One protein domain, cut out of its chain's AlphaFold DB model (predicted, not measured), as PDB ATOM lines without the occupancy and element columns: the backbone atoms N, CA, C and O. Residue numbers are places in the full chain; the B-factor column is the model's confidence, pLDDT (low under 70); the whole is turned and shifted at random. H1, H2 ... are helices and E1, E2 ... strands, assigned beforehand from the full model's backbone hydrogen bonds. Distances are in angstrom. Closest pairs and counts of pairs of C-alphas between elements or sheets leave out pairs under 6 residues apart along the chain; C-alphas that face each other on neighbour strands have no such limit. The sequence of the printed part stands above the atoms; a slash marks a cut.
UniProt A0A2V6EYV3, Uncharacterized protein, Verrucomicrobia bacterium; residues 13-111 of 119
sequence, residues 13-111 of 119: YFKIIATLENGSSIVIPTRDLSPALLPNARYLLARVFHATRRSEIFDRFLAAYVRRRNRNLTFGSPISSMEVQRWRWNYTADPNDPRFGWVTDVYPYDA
ATOM      1  N   TYR A  13     155.605 189.540 110.101       76.44
ATOM      2  CA  TYR A  13     154.447 189.833 110.938       76.44
ATOM      3  C   TYR A  13     154.575 189.149 112.301       76.44
ATOM      4  O   TYR A  13     155.441 188.300 112.504       76.44
ATOM      5  N   PHE A  14     153.722 189.532 113.251       80.00
ATOM      6  CA  PHE A  14     153.755 189.002 114.613       80.00
ATOM      7  C   PHE A  14     152.485 188.224 114.933       80.00
ATOM      8  O   PHE A  14     151.380 188.675 114.621       80.00
ATOM      9  N   LYS A  15     152.648 187.076 115.590       83.69
ATOM     10  CA  LYS A  15     151.565 186.329 116.239       83.69
ATOM     11  C   LYS A  15     151.826 186.291 117.732       83.69
ATOM     12  O   LYS A  15     152.974 186.256 118.161       83.69
ATOM     13  N   ILE A  16     150.758 186.326 118.512       86.62
ATOM     14  CA  ILE A  16     150.844 186.266 119.965       86.62
ATOM     15  C   ILE A  16     149.932 185.150 120.414       86.62
ATOM     16  O   ILE A  16     148.742 185.151 120.101       86.62
ATOM     17  N   ILE A  17     150.511 184.196 121.117       90.00
ATOM     18  CA  ILE A  17     149.826 183.027 121.636       90.00
ATOM     19  C   ILE A  17     149.828 183.171 123.149       90.00
ATOM     20  O   ILE A  17     150.862 183.453 123.743       90.00
ATOM     21  N   ALA A  18     148.669 183.036 123.774       90.81
ATOM     22  CA  ALA A  18     148.564 182.950 125.220       90.81
ATOM     23  C   ALA A  18     148.218 181.514 125.590       90.81
ATOM     24  O   ALA A  18     147.279 180.948 125.031       90.81
ATOM     25  N   THR A  19     148.954 180.952 126.538       93.88
ATOM     26  CA  THR A  19     148.597 179.694 127.184       93.88
ATOM     27  C   THR A  19     147.856 180.022 128.466       93.88
ATOM     28  O   THR A  19     148.245 180.914 129.225       93.88
ATOM     29  N   LEU A  20     146.738 179.343 128.664       93.00
ATOM     30  CA  LEU A  20     145.873 179.518 129.814       93.00
ATOM     31  C   LEU A  20     146.204 178.474 130.886       93.00
ATOM     32  O   LEU A  20     146.779 177.424 130.600       93.00
ATOM     33  N   GLU A  21     145.798 178.727 132.127       91.75
ATOM     34  CA  GLU A  21     146.017 177.797 133.247       91.75
ATOM     35  C   GLU A  21     145.348 176.427 133.052       91.75
ATOM     36  O   GLU A  21     145.829 175.427 133.575       91.75
ATOM     37  N   ASN A  22     144.279 176.347 132.254       91.31
ATOM     38  CA  ASN A  22     143.637 175.076 131.900       91.31
ATOM     39  C   ASN A  22     144.390 174.277 130.813       91.31
ATOM     40  O   ASN A  22     143.873 173.272 130.333       91.31
ATOM     41  N   GLY A  23     145.565 174.743 130.381       88.81
ATOM     42  CA  GLY A  23     146.401 174.098 129.366       88.81
ATOM     43  C   GLY A  23     146.017 174.401 127.916       88.81
ATOM     44  O   GLY A  23     146.729 173.986 127.005       88.81
ATOM     45  N   SER A  24     144.926 175.133 127.669       91.25
ATOM     46  CA  SER A  24     144.562 175.557 126.312       91.25
ATOM     47  C   SER A  24     145.385 176.763 125.853       91.25
ATOM     48  O   SER A  24     145.818 177.583 126.663       91.25
ATOM     49  N   SER A  25     145.574 176.895 124.538       90.69
ATOM     50  CA  SER A  25     146.247 178.046 123.933       90.69
ATOM     51  C   SER A  25     145.300 178.811 123.020       90.69
ATOM     52  O   SER A  25     144.554 178.224 122.237       90.69
ATOM     53  N   ILE A  26     145.355 180.139 123.094       89.19
ATOM     54  CA  ILE A  26     144.564 181.041 122.259       89.19
ATOM     55  C   ILE A  26     145.476 182.012 121.517       89.19
ATOM     56  O   ILE A  26     146.466 182.502 122.060       89.19
ATOM     57  N   VAL A  27     145.125 182.334 120.273       86.88
ATOM     58  CA  VAL A  27     145.779 183.428 119.552       86.88
ATOM     59  C   VAL A  27     145.164 184.736 120.026       86.88
ATOM     60  O   VAL A  27     143.958 184.942 119.901       86.88
ATOM     61  N   ILE A  28     145.995 185.626 120.558       82.88
ATOM     62  CA  ILE A  28     145.585 186.970 120.942       82.88
ATOM     63  C   ILE A  28     145.538 187.826 119.674       82.88
ATOM     64  O   ILE A  28     146.578 188.025 119.034       82.88
ATOM     65  N   PRO A  29     144.364 188.359 119.286       72.88
ATOM     66  CA  PRO A  29     144.279 189.282 118.168       72.88
ATOM     67  C   PRO A  29     145.210 190.469 118.412       72.88
ATOM     68  O   PRO A  29     145.146 191.118 119.453       72.88
ATOM     69  N   THR A  30     146.053 190.814 117.443       66.06
ATOM     70  CA  THR A  30     146.979 191.955 117.573       66.06
ATOM     71  C   THR A  30     146.246 193.283 117.793       66.06
ATOM     72  O   THR A  30     146.789 194.189 118.417       66.06
ATOM     73  N   ARG A  31     144.984 193.388 117.358       62.00
ATOM     74  CA  ARG A  31     144.090 194.517 117.668       62.00
ATOM     75  C   ARG A  31     143.677 194.603 119.140       62.00
ATOM     76  O   ARG A  31     143.344 195.691 119.590       62.00
ATOM     77  N   ASP A  32     143.706 193.504 119.894       61.06
ATOM     78  CA  ASP A  32     143.410 193.507 121.335       61.06
ATOM     79  C   ASP A  32     144.553 194.161 122.129       61.06
ATOM     80  O   ASP A  32     144.388 194.517 123.294       61.06
ATOM     81  N   LEU A  33     145.703 194.380 121.482       59.56
ATOM     82  CA  LEU A  33     146.780 195.258 121.943       59.56
ATOM     83  C   LEU A  33     146.594 196.709 121.455       59.56
ATOM     84  O   LEU A  33     147.569 197.444 121.348       59.56
ATOM     85  N   SER A  34     145.349 197.081 121.125       47.81
ATOM     86  CA  SER A  34     144.908 198.253 120.354       47.81
ATOM     87  C   SER A  34     145.800 199.511 120.421       47.81
ATOM     88  O   SER A  34     146.173 199.949 121.515       47.81
ATOM     89  N   PRO A  35     146.028 200.186 119.271       42.69
ATOM     90  CA  PRO A  35     146.803 201.427 119.158       42.69
ATOM     91  C   PRO A  35     146.319 202.587 120.035       42.69
ATOM     92  O   PRO A  35     147.122 203.453 120.367       42.69
ATOM     93  N   ALA A  36     145.041 202.612 120.434       42.38
ATOM     94  CA  ALA A  36     144.484 203.698 121.251       42.38
ATOM     95  C   ALA A  36     145.152 203.824 122.634       42.38
ATOM     96  O   ALA A  36     145.075 204.874 123.263       42.38
ATOM     97  N   LEU A  37     145.830 202.770 123.101       46.22
ATOM     98  CA  LEU A  37     146.610 202.780 124.342       46.22
ATOM     99  C   LEU A  37     148.125 202.708 124.096       46.22
ATOM    100  O   LEU A  37     148.899 202.843 125.041       46.22
ATOM    101  N   LEU A  38     148.555 202.468 122.852       52.16
ATOM    102  CA  LEU A  38     149.942 202.177 122.487       52.16
ATOM    103  C   LEU A  38     150.244 202.655 121.054       52.16
ATOM    104  O   LEU A  38     150.303 201.832 120.134       52.16
ATOM    105  N   PRO A  39     150.547 203.949 120.851       49.66
ATOM    106  CA  PRO A  39     151.066 204.437 119.570       49.66
ATOM    107  C   PRO A  39     152.338 203.688 119.106       49.66
ATOM    108  O   PRO A  39     152.648 203.670 117.920       49.66
ATOM    109  N   ASN A  40     153.022 202.978 120.017       60.31
ATOM    110  CA  ASN A  40     154.303 202.312 119.778       60.31
ATOM    111  C   ASN A  40     154.279 200.772 119.862       60.31
ATOM    112  O   ASN A  40     155.350 200.170 119.880       60.31
ATOM    113  N   ALA A  41     153.121 200.093 119.902       61.34
ATOM    114  CA  ALA A  41     153.089 198.622 120.033       61.34
ATOM    115  C   ALA A  41     153.896 197.907 118.929       61.34
ATOM    116  O   ALA A  41     154.681 197.003 119.208       61.34
ATOM    117  N   ARG A  42     153.775 198.373 117.677       64.38
ATOM    118  CA  ARG A  42     154.564 197.865 116.540       64.38
ATOM    119  C   ARG A  42     156.067 198.100 116.723       64.38
ATOM    120  O   ARG A  42     156.862 197.217 116.420       64.38
ATOM    121  N   TYR A  43     156.447 199.263 117.249       67.44
ATOM    122  CA  TYR A  43     157.841 199.621 117.511       67.44
ATOM    123  C   TYR A  43     158.450 198.788 118.649       67.44
ATOM    124  O   TYR A  43     159.580 198.322 118.529       67.44
ATOM    125  N   LEU A  44     157.696 198.542 119.727       69.12
ATOM    126  CA  LEU A  44     158.124 197.681 120.835       69.12
ATOM    127  C   LEU A  44     158.321 196.232 120.381       69.12
ATOM    128  O   LEU A  44     159.347 195.635 120.699       69.12
ATOM    129  N   LEU A  45     157.381 195.699 119.591       72.62
ATOM    130  CA  LEU A  45     157.491 194.361 119.005       72.62
ATOM    131  C   LEU A  45     158.708 194.249 118.085       72.62
ATOM    132  O   LEU A  45     159.481 193.307 118.216       72.62
ATOM    133  N   ALA A  46     158.933 195.228 117.204       69.81
ATOM    134  CA  ALA A  46     160.120 195.240 116.353       69.81
ATOM    135  C   ALA A  46     161.410 195.272 117.189       69.81
ATOM    136  O   ALA A  46     162.308 194.460 116.972       69.81
ATOM    137  N   ARG A  47     161.491 196.155 118.193       73.44
ATOM    138  CA  ARG A  47     162.679 196.278 119.048       73.44
ATOM    139  C   ARG A  47     163.014 195.008 119.816       73.44
ATOM    140  O   ARG A  47     164.201 194.742 119.988       73.44
ATOM    141  N   VAL A  48     162.020 194.248 120.277       77.81
ATOM    142  CA  VAL A  48     162.296 193.069 121.109       77.81
ATOM    143  C   VAL A  48     163.066 191.990 120.347       77.81
ATOM    144  O   VAL A  48     163.955 191.373 120.917       77.81
ATOM    145  N   PHE A  49     162.796 191.831 119.049       78.12
ATOM    146  CA  PHE A  49     163.480 190.852 118.197       78.12
ATOM    147  C   PHE A  49     164.757 191.387 117.539       78.12
ATOM    148  O   PHE A  49     165.470 190.637 116.883       78.12
ATOM    149  N   HIS A  50     165.055 192.679 117.693       74.38
ATOM    150  CA  HIS A  50     166.349 193.247 117.306       74.38
ATOM    151  C   HIS A  50     167.356 193.257 118.464       74.38
ATOM    152  O   HIS A  50     168.557 193.383 118.228       74.38
ATOM    153  N   ALA A  51     166.893 193.140 119.710       72.44
ATOM    154  CA  ALA A  51     167.763 193.079 120.874       72.44
ATOM    155  C   ALA A  51     168.339 191.664 121.048       72.44
ATOM    156  O   ALA A  51     167.616 190.676 121.008       72.44
ATOM    157  N   THR A  52     169.641 191.564 121.315       66.12
ATOM    158  CA  THR A  52     170.313 190.289 121.637       66.12
ATOM    159  C   THR A  52     170.030 189.800 123.057       66.12
ATOM    160  O   THR A  52     170.381 188.678 123.411       66.12
ATOM    161  N   ARG A  53     169.419 190.644 123.896       73.75
ATOM    162  CA  ARG A  53     169.095 190.353 125.295       73.75
ATOM    163  C   ARG A  53     167.598 190.491 125.532       73.75
ATOM    164  O   ARG A  53     166.937 191.325 124.912       73.75
ATOM    165  N   ARG A  54     167.096 189.704 126.487       81.50
ATOM    166  CA  ARG A  54     165.728 189.795 127.005       81.50
ATOM    167  C   ARG A  54     165.417 191.234 127.430       81.50
ATOM    168  O   ARG A  54     166.255 191.898 128.039       81.50
ATOM    169  N   SER A  55     164.234 191.730 127.079       83.19
ATOM    170  CA  SER A  55     163.869 193.129 127.299       83.19
ATOM    171  C   SER A  55     162.975 193.266 128.525       83.19
ATOM    172  O   SER A  55     161.791 192.950 128.468       83.19
ATOM    173  N   GLU A  56     163.507 193.826 129.613       83.44
ATOM    174  CA  GLU A  56     162.720 194.082 130.830       83.44
ATOM    175  C   GLU A  56     161.514 194.993 130.578       83.44
ATOM    176  O   GLU A  56     160.450 194.813 131.168       83.44
ATOM    177  N   ILE A  57     161.667 195.981 129.691       81.88
ATOM    178  CA  ILE A  57     160.575 196.883 129.306       81.88
ATOM    179  C   ILE A  57     159.446 196.076 128.661       81.88
ATOM    180  O   ILE A  57     158.273 196.302 128.961       81.88
ATOM    181  N   PHE A  58     159.801 195.119 127.803       83.31
ATOM    182  CA  PHE A  58     158.829 194.261 127.144       83.31
ATOM    183  C   PHE A  58     158.207 193.241 128.107       83.31
ATOM    184  O   PHE A  58     156.997 193.047 128.076       83.31
ATOM    185  N   ASP A  59     158.981 192.676 129.035       86.62
ATOM    186  CA  ASP A  59     158.439 191.809 130.088       86.62
ATOM    187  C   ASP A  59     157.442 192.560 130.985       86.62
ATOM    188  O   ASP A  59     156.353 192.058 131.257       86.62
ATOM    189  N   ARG A  60     157.754 193.796 131.405       84.38
ATOM    190  CA  ARG A  60     156.821 194.641 132.180       84.38
ATOM    191  C   ARG A  60     155.555 194.962 131.394       84.38
ATOM    192  O   ARG A  60     154.467 195.020 131.969       84.38
ATOM    193  N   PHE A  61     155.692 195.172 130.089       82.44
ATOM    194  CA  PHE A  61     154.563 195.384 129.196       82.44
ATOM    195  C   PHE A  61     153.641 194.155 129.148       82.44
ATOM    196  O   PHE A  61     152.437 194.287 129.383       82.44
ATOM    197  N   LEU A  62     154.200 192.964 128.918       85.81
ATOM    198  CA  LEU A  62     153.439 191.713 128.911       85.81
ATOM    199  C   LEU A  62     152.806 191.436 130.281       85.81
ATOM    200  O   LEU A  62     151.623 191.107 130.349       85.81
ATOM    201  N   ALA A  63     153.526 191.699 131.375       87.12
ATOM    202  CA  ALA A  63     152.998 191.590 132.733       87.12
ATOM    203  C   ALA A  63     151.770 192.485 132.954       87.12
ATOM    204  O   ALA A  63     150.754 192.053 133.505       87.12
ATOM    205  N   ALA A  64     151.837 193.745 132.511       84.62
ATOM    206  CA  ALA A  64     150.725 194.679 132.628       84.62
ATOM    207  C   ALA A  64     149.507 194.222 131.810       84.62
ATOM    208  O   ALA A  64     148.377 194.320 132.301       84.62
ATOM    209  N   TYR A  65     149.738 193.696 130.603       84.38
ATOM    210  CA  TYR A  65     148.692 193.131 129.754       84.38
ATOM    211  C   TYR A  65     148.011 191.930 130.419       84.38
ATOM    212  O   TYR A  65     146.789 191.948 130.592       84.38
ATOM    213  N   VAL A  66     148.791 190.931 130.849       87.81
ATOM    214  CA  VAL A  66     148.274 189.716 131.494       87.81
ATOM    215  C   VAL A  66     147.491 190.067 132.750       87.81
ATOM    216  O   VAL A  66     146.339 189.661 132.888       87.81
ATOM    217  N   ARG A  67     148.050 190.910 133.626       87.56
ATOM    218  CA  ARG A  67     147.373 191.346 134.855       87.56
ATOM    219  C   ARG A  67     146.029 192.008 134.564       87.56
ATOM    220  O   ARG A  67     145.049 191.728 135.249       87.56
ATOM    221  N   ARG A  68     145.962 192.889 133.561       86.06
ATOM    222  CA  ARG A  68     144.709 193.555 133.180       86.06
ATOM    223  C   ARG A  68     143.697 192.559 132.614       86.06
ATOM    224  O   ARG A  68     142.530 192.626 132.991       86.06
ATOM    225  N   ARG A  69     144.123 191.664 131.719       85.00
ATOM    226  CA  ARG A  69     143.227 190.689 131.084       85.00
ATOM    227  C   ARG A  69     142.695 189.674 132.094       85.00
ATOM    228  O   ARG A  69     141.491 189.457 132.118       85.00
ATOM    229  N   ASN A  70     143.550 189.163 132.977       88.38
ATOM    230  CA  ASN A  70     143.153 188.245 134.047       88.38
ATOM    231  C   ASN A  70     142.240 188.929 135.082       88.38
ATOM    232  O   ASN A  70     141.310 188.302 135.572       88.38
ATOM    233  N   ARG A  71     142.436 190.225 135.381       86.19
ATOM    234  CA  ARG A  71     141.537 190.982 136.280       86.19
ATOM    235  C   ARG A  71     140.141 191.196 135.690       86.19
ATOM    236  O   ARG A  71     139.169 191.224 136.434       86.19
ATOM    237  N   ASN A  72     140.049 191.377 134.376       81.75
ATOM    238  CA  ASN A  72     138.792 191.629 133.669       81.75
ATOM    239  C   ASN A  72     138.168 190.342 133.100       81.75
ATOM    240  O   ASN A  72     137.347 190.405 132.185       81.75
ATOM    241  N   LEU A  73     138.600 189.176 133.580       79.81
ATOM    242  CA  LEU A  73     138.166 187.891 133.063       79.81
ATOM    243  C   LEU A  73     136.774 187.553 133.619       79.81
ATOM    244  O   LEU A  73     136.645 187.135 134.764       79.81
ATOM    245  N   THR A  74     135.726 187.749 132.816       70.19
ATOM    246  CA  THR A  74     134.354 187.376 133.211       70.19
ATOM    247  C   THR A  74     134.124 185.863 133.110       70.19
ATOM    248  O   THR A  74     133.424 185.291 133.936       70.19
ATOM    249  N   PHE A  75     134.729 185.214 132.108       65.69
ATOM    250  CA  PHE A  75     134.662 183.771 131.858       65.69
ATOM    251  C   PHE A  75     135.972 183.287 131.216       65.69
ATOM    252  O   PHE A  75     136.630 184.047 130.502       65.69
ATOM    253  N   GLY A  76     136.321 182.014 131.424       79.81
ATOM    254  CA  GLY A  76     137.536 181.381 130.895       79.81
ATOM    255  C   GLY A  76     138.603 181.143 131.966       79.81
ATOM    256  O   GLY A  76     138.334 181.267 133.158       79.81
ATOM    257  N   SER A  77     139.814 180.794 131.532       86.94
ATOM    258  CA  SER A  77     140.961 180.576 132.421       86.94
ATOM    259  C   SER A  77     141.972 181.723 132.318       86.94
ATOM    260  O   SER A  77     142.133 182.282 131.228       86.94
ATOM    261  N   PRO A  78     142.655 182.085 133.419       91.38
ATOM    262  CA  PRO A  78     143.708 183.094 133.399       91.38
ATOM    263  C   PRO A  78     144.838 182.717 132.440       91.38
ATOM    264  O   PRO A  78     145.117 181.539 132.217       91.38
ATOM    265  N   ILE A  79     145.511 183.728 131.894       90.94
ATOM    266  CA  ILE A  79     146.735 183.544 131.113       90.94
ATOM    267  C   ILE A  79     147.876 183.191 132.074       90.94
ATOM    268  O   ILE A  79     148.172 183.985 132.972       90.94
ATOM    269  N   SER A  80     148.519 182.042 131.852       93.06
ATOM    270  CA  SER A  80     149.686 181.554 132.600       93.06
ATOM    271  C   SER A  80     151.003 181.894 131.899       93.06
ATOM    272  O   SER A  80     151.996 182.209 132.551       93.06
ATOM    273  N   SER A  81     151.018 181.903 130.568       93.12
ATOM    274  CA  SER A  81     152.177 182.320 129.781       93.12
ATOM    275  C   SER A  81     151.765 182.913 128.439       93.12
ATOM    276  O   SER A  81     150.637 182.756 127.967       93.12
ATOM    277  N   MET A  82     152.679 183.656 127.828       90.56
ATOM    278  CA  MET A  82     152.519 184.220 126.497       90.56
ATOM    279  C   MET A  82     153.754 183.941 125.657       90.56
ATOM    280  O   MET A  82     154.881 183.978 126.138       90.56
ATOM    281  N   GLU A  83     153.535 183.745 124.371       90.50
ATOM    282  CA  GLU A  83     154.572 183.605 123.374       90.50
ATOM    283  C   GLU A  83     154.322 184.616 122.259       90.50
ATOM    284  O   GLU A  83     153.274 184.613 121.611       90.50
ATOM    285  N   VAL A  84     155.288 185.504 122.040       88.56
ATOM    286  CA  VAL A  84     155.284 186.407 120.890       88.56
ATOM    287  C   VAL A  84     156.174 185.787 119.827       88.56
ATOM    288  O   VAL A  84     157.345 185.526 120.067       88.56
ATOM    289  N   GLN A  85     155.625 185.558 118.644       87.56
ATOM    290  CA  GLN A  85     156.315 184.942 117.523       87.56
ATOM    291  C   GLN A  85     156.485 185.962 116.404       87.56
ATOM    292  O   GLN A  85     155.508 186.590 115.980       87.56
ATOM    293  N   ARG A  86     157.700 186.081 115.868       85.00
ATOM    294  CA  ARG A  86     157.942 186.744 114.587       85.00
ATOM    295  C   ARG A  86     157.832 185.712 113.477       85.00
ATOM    296  O   ARG A  86     158.467 184.666 113.538       85.00
ATOM    297  N   TRP A  87     157.030 186.008 112.470       82.69
ATOM    298  CA  TRP A  87     156.803 185.151 111.318       82.69
ATOM    299  C   TRP A  87     157.322 185.810 110.056       82.69
ATOM    300  O   TRP A  87     157.177 187.019 109.870       82.69
ATOM    301  N   ARG A  88     157.866 184.986 109.167       81.31
ATOM    302  CA  ARG A  88     158.208 185.348 107.799       81.31
ATOM    303  C   ARG A  88     157.194 184.726 106.858       81.31
ATOM    304  O   ARG A  88     157.083 183.506 106.780       81.31
ATOM    305  N   TRP A  89     156.474 185.574 106.134       77.50
ATOM    306  CA  TRP A  89     155.565 185.134 105.088       77.50
ATOM    307  C   TRP A  89     156.341 184.704 103.838       77.50
ATOM    308  O   TRP A  89     157.224 185.429 103.365       77.50
ATOM    309  N   ASN A  90     155.996 183.541 103.285       71.00
ATOM    310  CA  ASN A  90     156.497 183.074 102.002       71.00
ATOM    311  C   ASN A  90     155.599 183.552 100.850       71.00
ATOM    312  O   ASN A  90     154.937 182.757 100.185       71.00
ATOM    313  N   TYR A  91     155.607 184.864 100.604       68.62
ATOM    314  CA  TYR A  91     154.785 185.480  99.556       68.62
ATOM    315  C   TYR A  91     155.109 184.957  98.144       68.62
ATOM    316  O   TYR A  91     154.278 185.040  97.249       68.62
ATOM    317  N   THR A  92     156.323 184.439  97.927       68.00
ATOM    318  CA  THR A  92     156.747 183.875  96.638       68.00
ATOM    319  C   THR A  92     156.103 182.528  96.336       68.00
ATOM    320  O   THR A  92     155.922 182.205  95.167       68.00
ATOM    321  N   ALA A  93     155.787 181.742  97.366       68.19
ATOM    322  CA  ALA A  93     155.147 180.441  97.200       68.19
ATOM    323  C   ALA A  93     153.621 180.543  97.284       68.19
ATOM    324  O   ALA A  93     152.933 179.890  96.508       68.19
ATOM    325  N   ASP A  94     153.104 181.383  98.187       69.06
ATOM    326  CA  ASP A  94     151.678 181.693  98.261       69.06
ATOM    327  C   ASP A  94     151.459 183.170  98.646       69.06
ATOM    328  O   ASP A  94     151.528 183.534  99.827       69.06
ATOM    329  N   PRO A  95     151.207 184.047  97.658       69.06
ATOM    330  CA  PRO A  95     150.981 185.471  97.878       69.06
ATOM    331  C   PRO A  95     149.593 185.797  98.444       69.06
ATOM    332  O   PRO A  95     149.338 186.965  98.737       69.06
ATOM    333  N   ASN A  96     148.704 184.817  98.631       74.44
ATOM    334  CA  ASN A  96     147.359 185.045  99.163       74.44
ATOM    335  C   ASN A  96     147.153 184.459 100.566       74.44
ATOM    336  O   ASN A  96     146.240 184.903 101.265       74.44
ATOM    337  N   ASP A  97     147.997 183.524 101.014       69.75
ATOM    338  CA  ASP A  97     147.926 182.988 102.375       69.75
ATOM    339  C   ASP A  97     149.083 183.465 103.275       69.75
ATOM    340  O   ASP A  97     150.160 182.863 103.290       69.75
ATOM    341  N   PRO A  98     148.877 184.491 104.127       62.62
ATOM    342  CA  PRO A  98     149.883 184.924 105.096       62.62
ATOM    343  C   PRO A  98     150.206 183.852 106.147       62.62
ATOM    344  O   PRO A  98     151.214 183.968 106.848       62.62
ATOM    345  N   ARG A  99     149.386 182.797 106.280       67.25
ATOM    346  CA  ARG A  99     149.684 181.640 107.141       67.25
ATOM    347  C   ARG A  99     150.747 180.730 106.539       67.25
ATOM    348  O   ARG A  99     151.397 180.023 107.306       67.25
ATOM    349  N   PHE A 100     150.968 180.803 105.226       70.75
ATOM    350  CA  PHE A 100     152.027 180.093 104.523       70.75
ATOM    351  C   PHE A 100     153.381 180.776 104.763       70.75
ATOM    352  O   PHE A 100     153.972 181.454 103.923       70.75
ATOM    353  N   GLY A 101     153.853 180.663 105.997       75.12
ATOM    354  CA  GLY A 101     155.100 181.232 106.472       75.12
ATOM    355  C   GLY A 101     155.689 180.373 107.577       75.12
ATOM    356  O   GLY A 101     155.133 179.338 107.938       75.12
ATOM    357  N   TRP A 102     156.808 180.809 108.138       84.44
ATOM    358  CA  TRP A 102     157.447 180.126 109.260       84.44
ATOM    359  C   TRP A 102     157.839 181.115 110.352       84.44
ATOM    360  O   TRP A 102     158.076 182.298 110.090       84.44
ATOM    361  N   VAL A 103     157.905 180.620 111.586       86.50
ATOM    362  CA  VAL A 103     158.429 181.370 112.729       86.50
ATOM    363  C   VAL A 103     159.922 181.609 112.506       86.50
ATOM    364  O   VAL A 103     160.662 180.672 112.219       86.50
ATOM    365  N   THR A 104     160.368 182.858 112.617       85.94
ATOM    366  CA  THR A 104     161.796 183.203 112.603       85.94
ATOM    367  C   THR A 104     162.346 183.378 114.003       85.94
ATOM    368  O   THR A 104     163.497 183.038 114.242       85.94
ATOM    369  N   ASP A 105     161.530 183.900 114.919       86.25
ATOM    370  CA  ASP A 105     161.956 184.238 116.271       86.25
ATOM    371  C   ASP A 105     160.802 184.050 117.256       86.25
ATOM    372  O   ASP A 105     159.633 184.262 116.914       86.25
ATOM    373  N   VAL A 106     161.142 183.695 118.494       89.12
ATOM    374  CA  VAL A 106     160.191 183.469 119.583       89.12
ATOM    375  C   VAL A 106     160.635 184.239 120.819       89.12
ATOM    376  O   VAL A 106     161.792 184.169 121.225       89.12
ATOM    377  N   TYR A 107     159.702 184.967 121.426       89.06
ATOM    378  CA  TYR A 107     159.871 185.625 122.714       89.06
ATOM    379  C   TYR A 107     158.902 184.996 123.724       89.06
ATOM    380  O   TYR A 107     157.711 185.337 123.722       89.06
ATOM    381  N   PRO A 108     159.379 184.068 124.570       91.81
ATOM    382  CA  PRO A 108     158.562 183.455 125.604       91.81
ATOM    383  C   PRO A 108     158.465 184.361 126.838       91.81
ATOM    384  O   PRO A 108     159.445 184.960 127.288       91.81
ATOM    385  N   TYR A 109     157.279 184.422 127.428       90.38
ATOM    386  CA  TYR A 109     156.984 185.154 128.651       90.38
ATOM    387  C   TYR A 109     156.159 184.280 129.595       90.38
ATOM    388  O   TYR A 109     155.074 183.825 129.248       90.38
ATOM    389  N   ASP A 110     156.662 184.066 130.806       90.19
ATOM    390  CA  ASP A 110     155.969 183.319 131.850       90.19
ATOM    391  C   ASP A 110     155.329 184.305 132.833       90.19
ATOM    392  O   ASP A 110     156.033 185.063 133.506       90.19
ATOM    393  N   ALA A 111     153.997 184.303 132.912       86.31
ATOM    394  CA  ALA A 111     153.259 185.204 133.792       86.31
ATOM    395  C   ALA A 111     153.238 184.727 135.253       86.31
ATOM    396  O   ALA A 111     152.921 185.515 136.145       86.31
TER     397      ALA A 111
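Overview. This is residues 13 to 111 of the 119 residues of an uncharacterized protein of Verrucomicrobia bacterium (UniProt A0A2V6EYV3). A twisted, curled sheet of four strands forms a slab, and two helices, H2 and H3, cover part of one of its faces, set as a V that opens from the end of H2 and the start of H3; the other face has no named helix over it. The short H1 lies off the sheet near E1, the loop of residues 34 to 40 after it sticks out, and the long link between E3 and E4 lengthens the domain at one end. The printed part has 99 residues with three named helices and four named strands, in the order E1 E2 H1 H2 H3 E3 E4. The sheet runs E2 - E1 - E3 - E4, all antiparallel, and the class is mixed, helices and strands. The whole is compact, with a radius of gyration of the C-alphas of 14.3 A, yet elongated in outline, with spans of 43 by 27 by 26 A.

Along the chain. In the sheet, E3 is the longest strand, residues 79 to 89, 27.5 A from first to last C-alpha. E1, residues 13 to 20, is 23.2 A long and begins at C-alpha 13 at (154.447, 189.833, 110.938). E4, residues 101 to 110, measures 25.5 A, bends by 62 degrees at residue 104 and ends at C-alpha 110 at (155.969, 183.319, 131.850). E2, residues 25 to 27, is 7.0 A long. The longest helix is H3, residues 56 to 71, 22.1 A long, beginning at C-alpha 56 at (162.720, 194.082, 130.830). H2, residues 41 to 50, measures 14.6 A, and H1, residues 30 to 33, 5.5 A.

Arrangement. E1 and E3 are the inner strands of the sheet, antiparallel at 158 degrees; N 17 and O 83 are 2.8 A apart, within hydrogen-bond range. E3 and E4 form a hairpin, also at 158 degrees, with N 84 and O 107 at 3.0 A and N 102 and O 88 at 3.0 A. E1 and E2 form a hairpin at 149 degrees, with N 18 and O 26 at 2.8 A. The edge strands E2 and E4 are apart. H2 and H3 lie on the same face of the sheet, two layers, one of strands and one of helices. H3, at a height over the sheet of 9.7 A, lies over E3 and E4 and runs slantwise to the strands, at 56 degrees to E3 on the local plane. Its closest C-alphas to E3 are those of Val 66 and Ile 79, 6.4 A. H2 has a height over the sheet of 9.2 A and is only just over none of the strands, with 2 of its C-alphas falling on each of E1, E3 and E4; its closest to E4 are the C-alphas of Phe 49 and Asp 105, 7.1 A. H2 and H3 are close but not clearly touching, Val 48 to Phe 58 at 7.1 A between C-alphas, at a steep tilt of 46 degrees, opposite ways. H1 is not on the sheet; its closest C-alphas to E1 are those of Thr 30 and Ile 16, 7.3 A. Every O i to N i+4 pair is within hydrogen-bond range in H3, 5 of 6 are in H2, and H1 is too short for such a pair.

Size, cuts and confidence. The two C-alphas farthest apart are those of Arg 71 and Thr 92, 43.1 A. The printed part has no cut, and its one long link is the 11 residues between E3 and E4. The mean pLDDT of the printed part of this predicted model is 78.3, and 26 printed residues are under 70, among them residues 30 to 44 and 91 to 95.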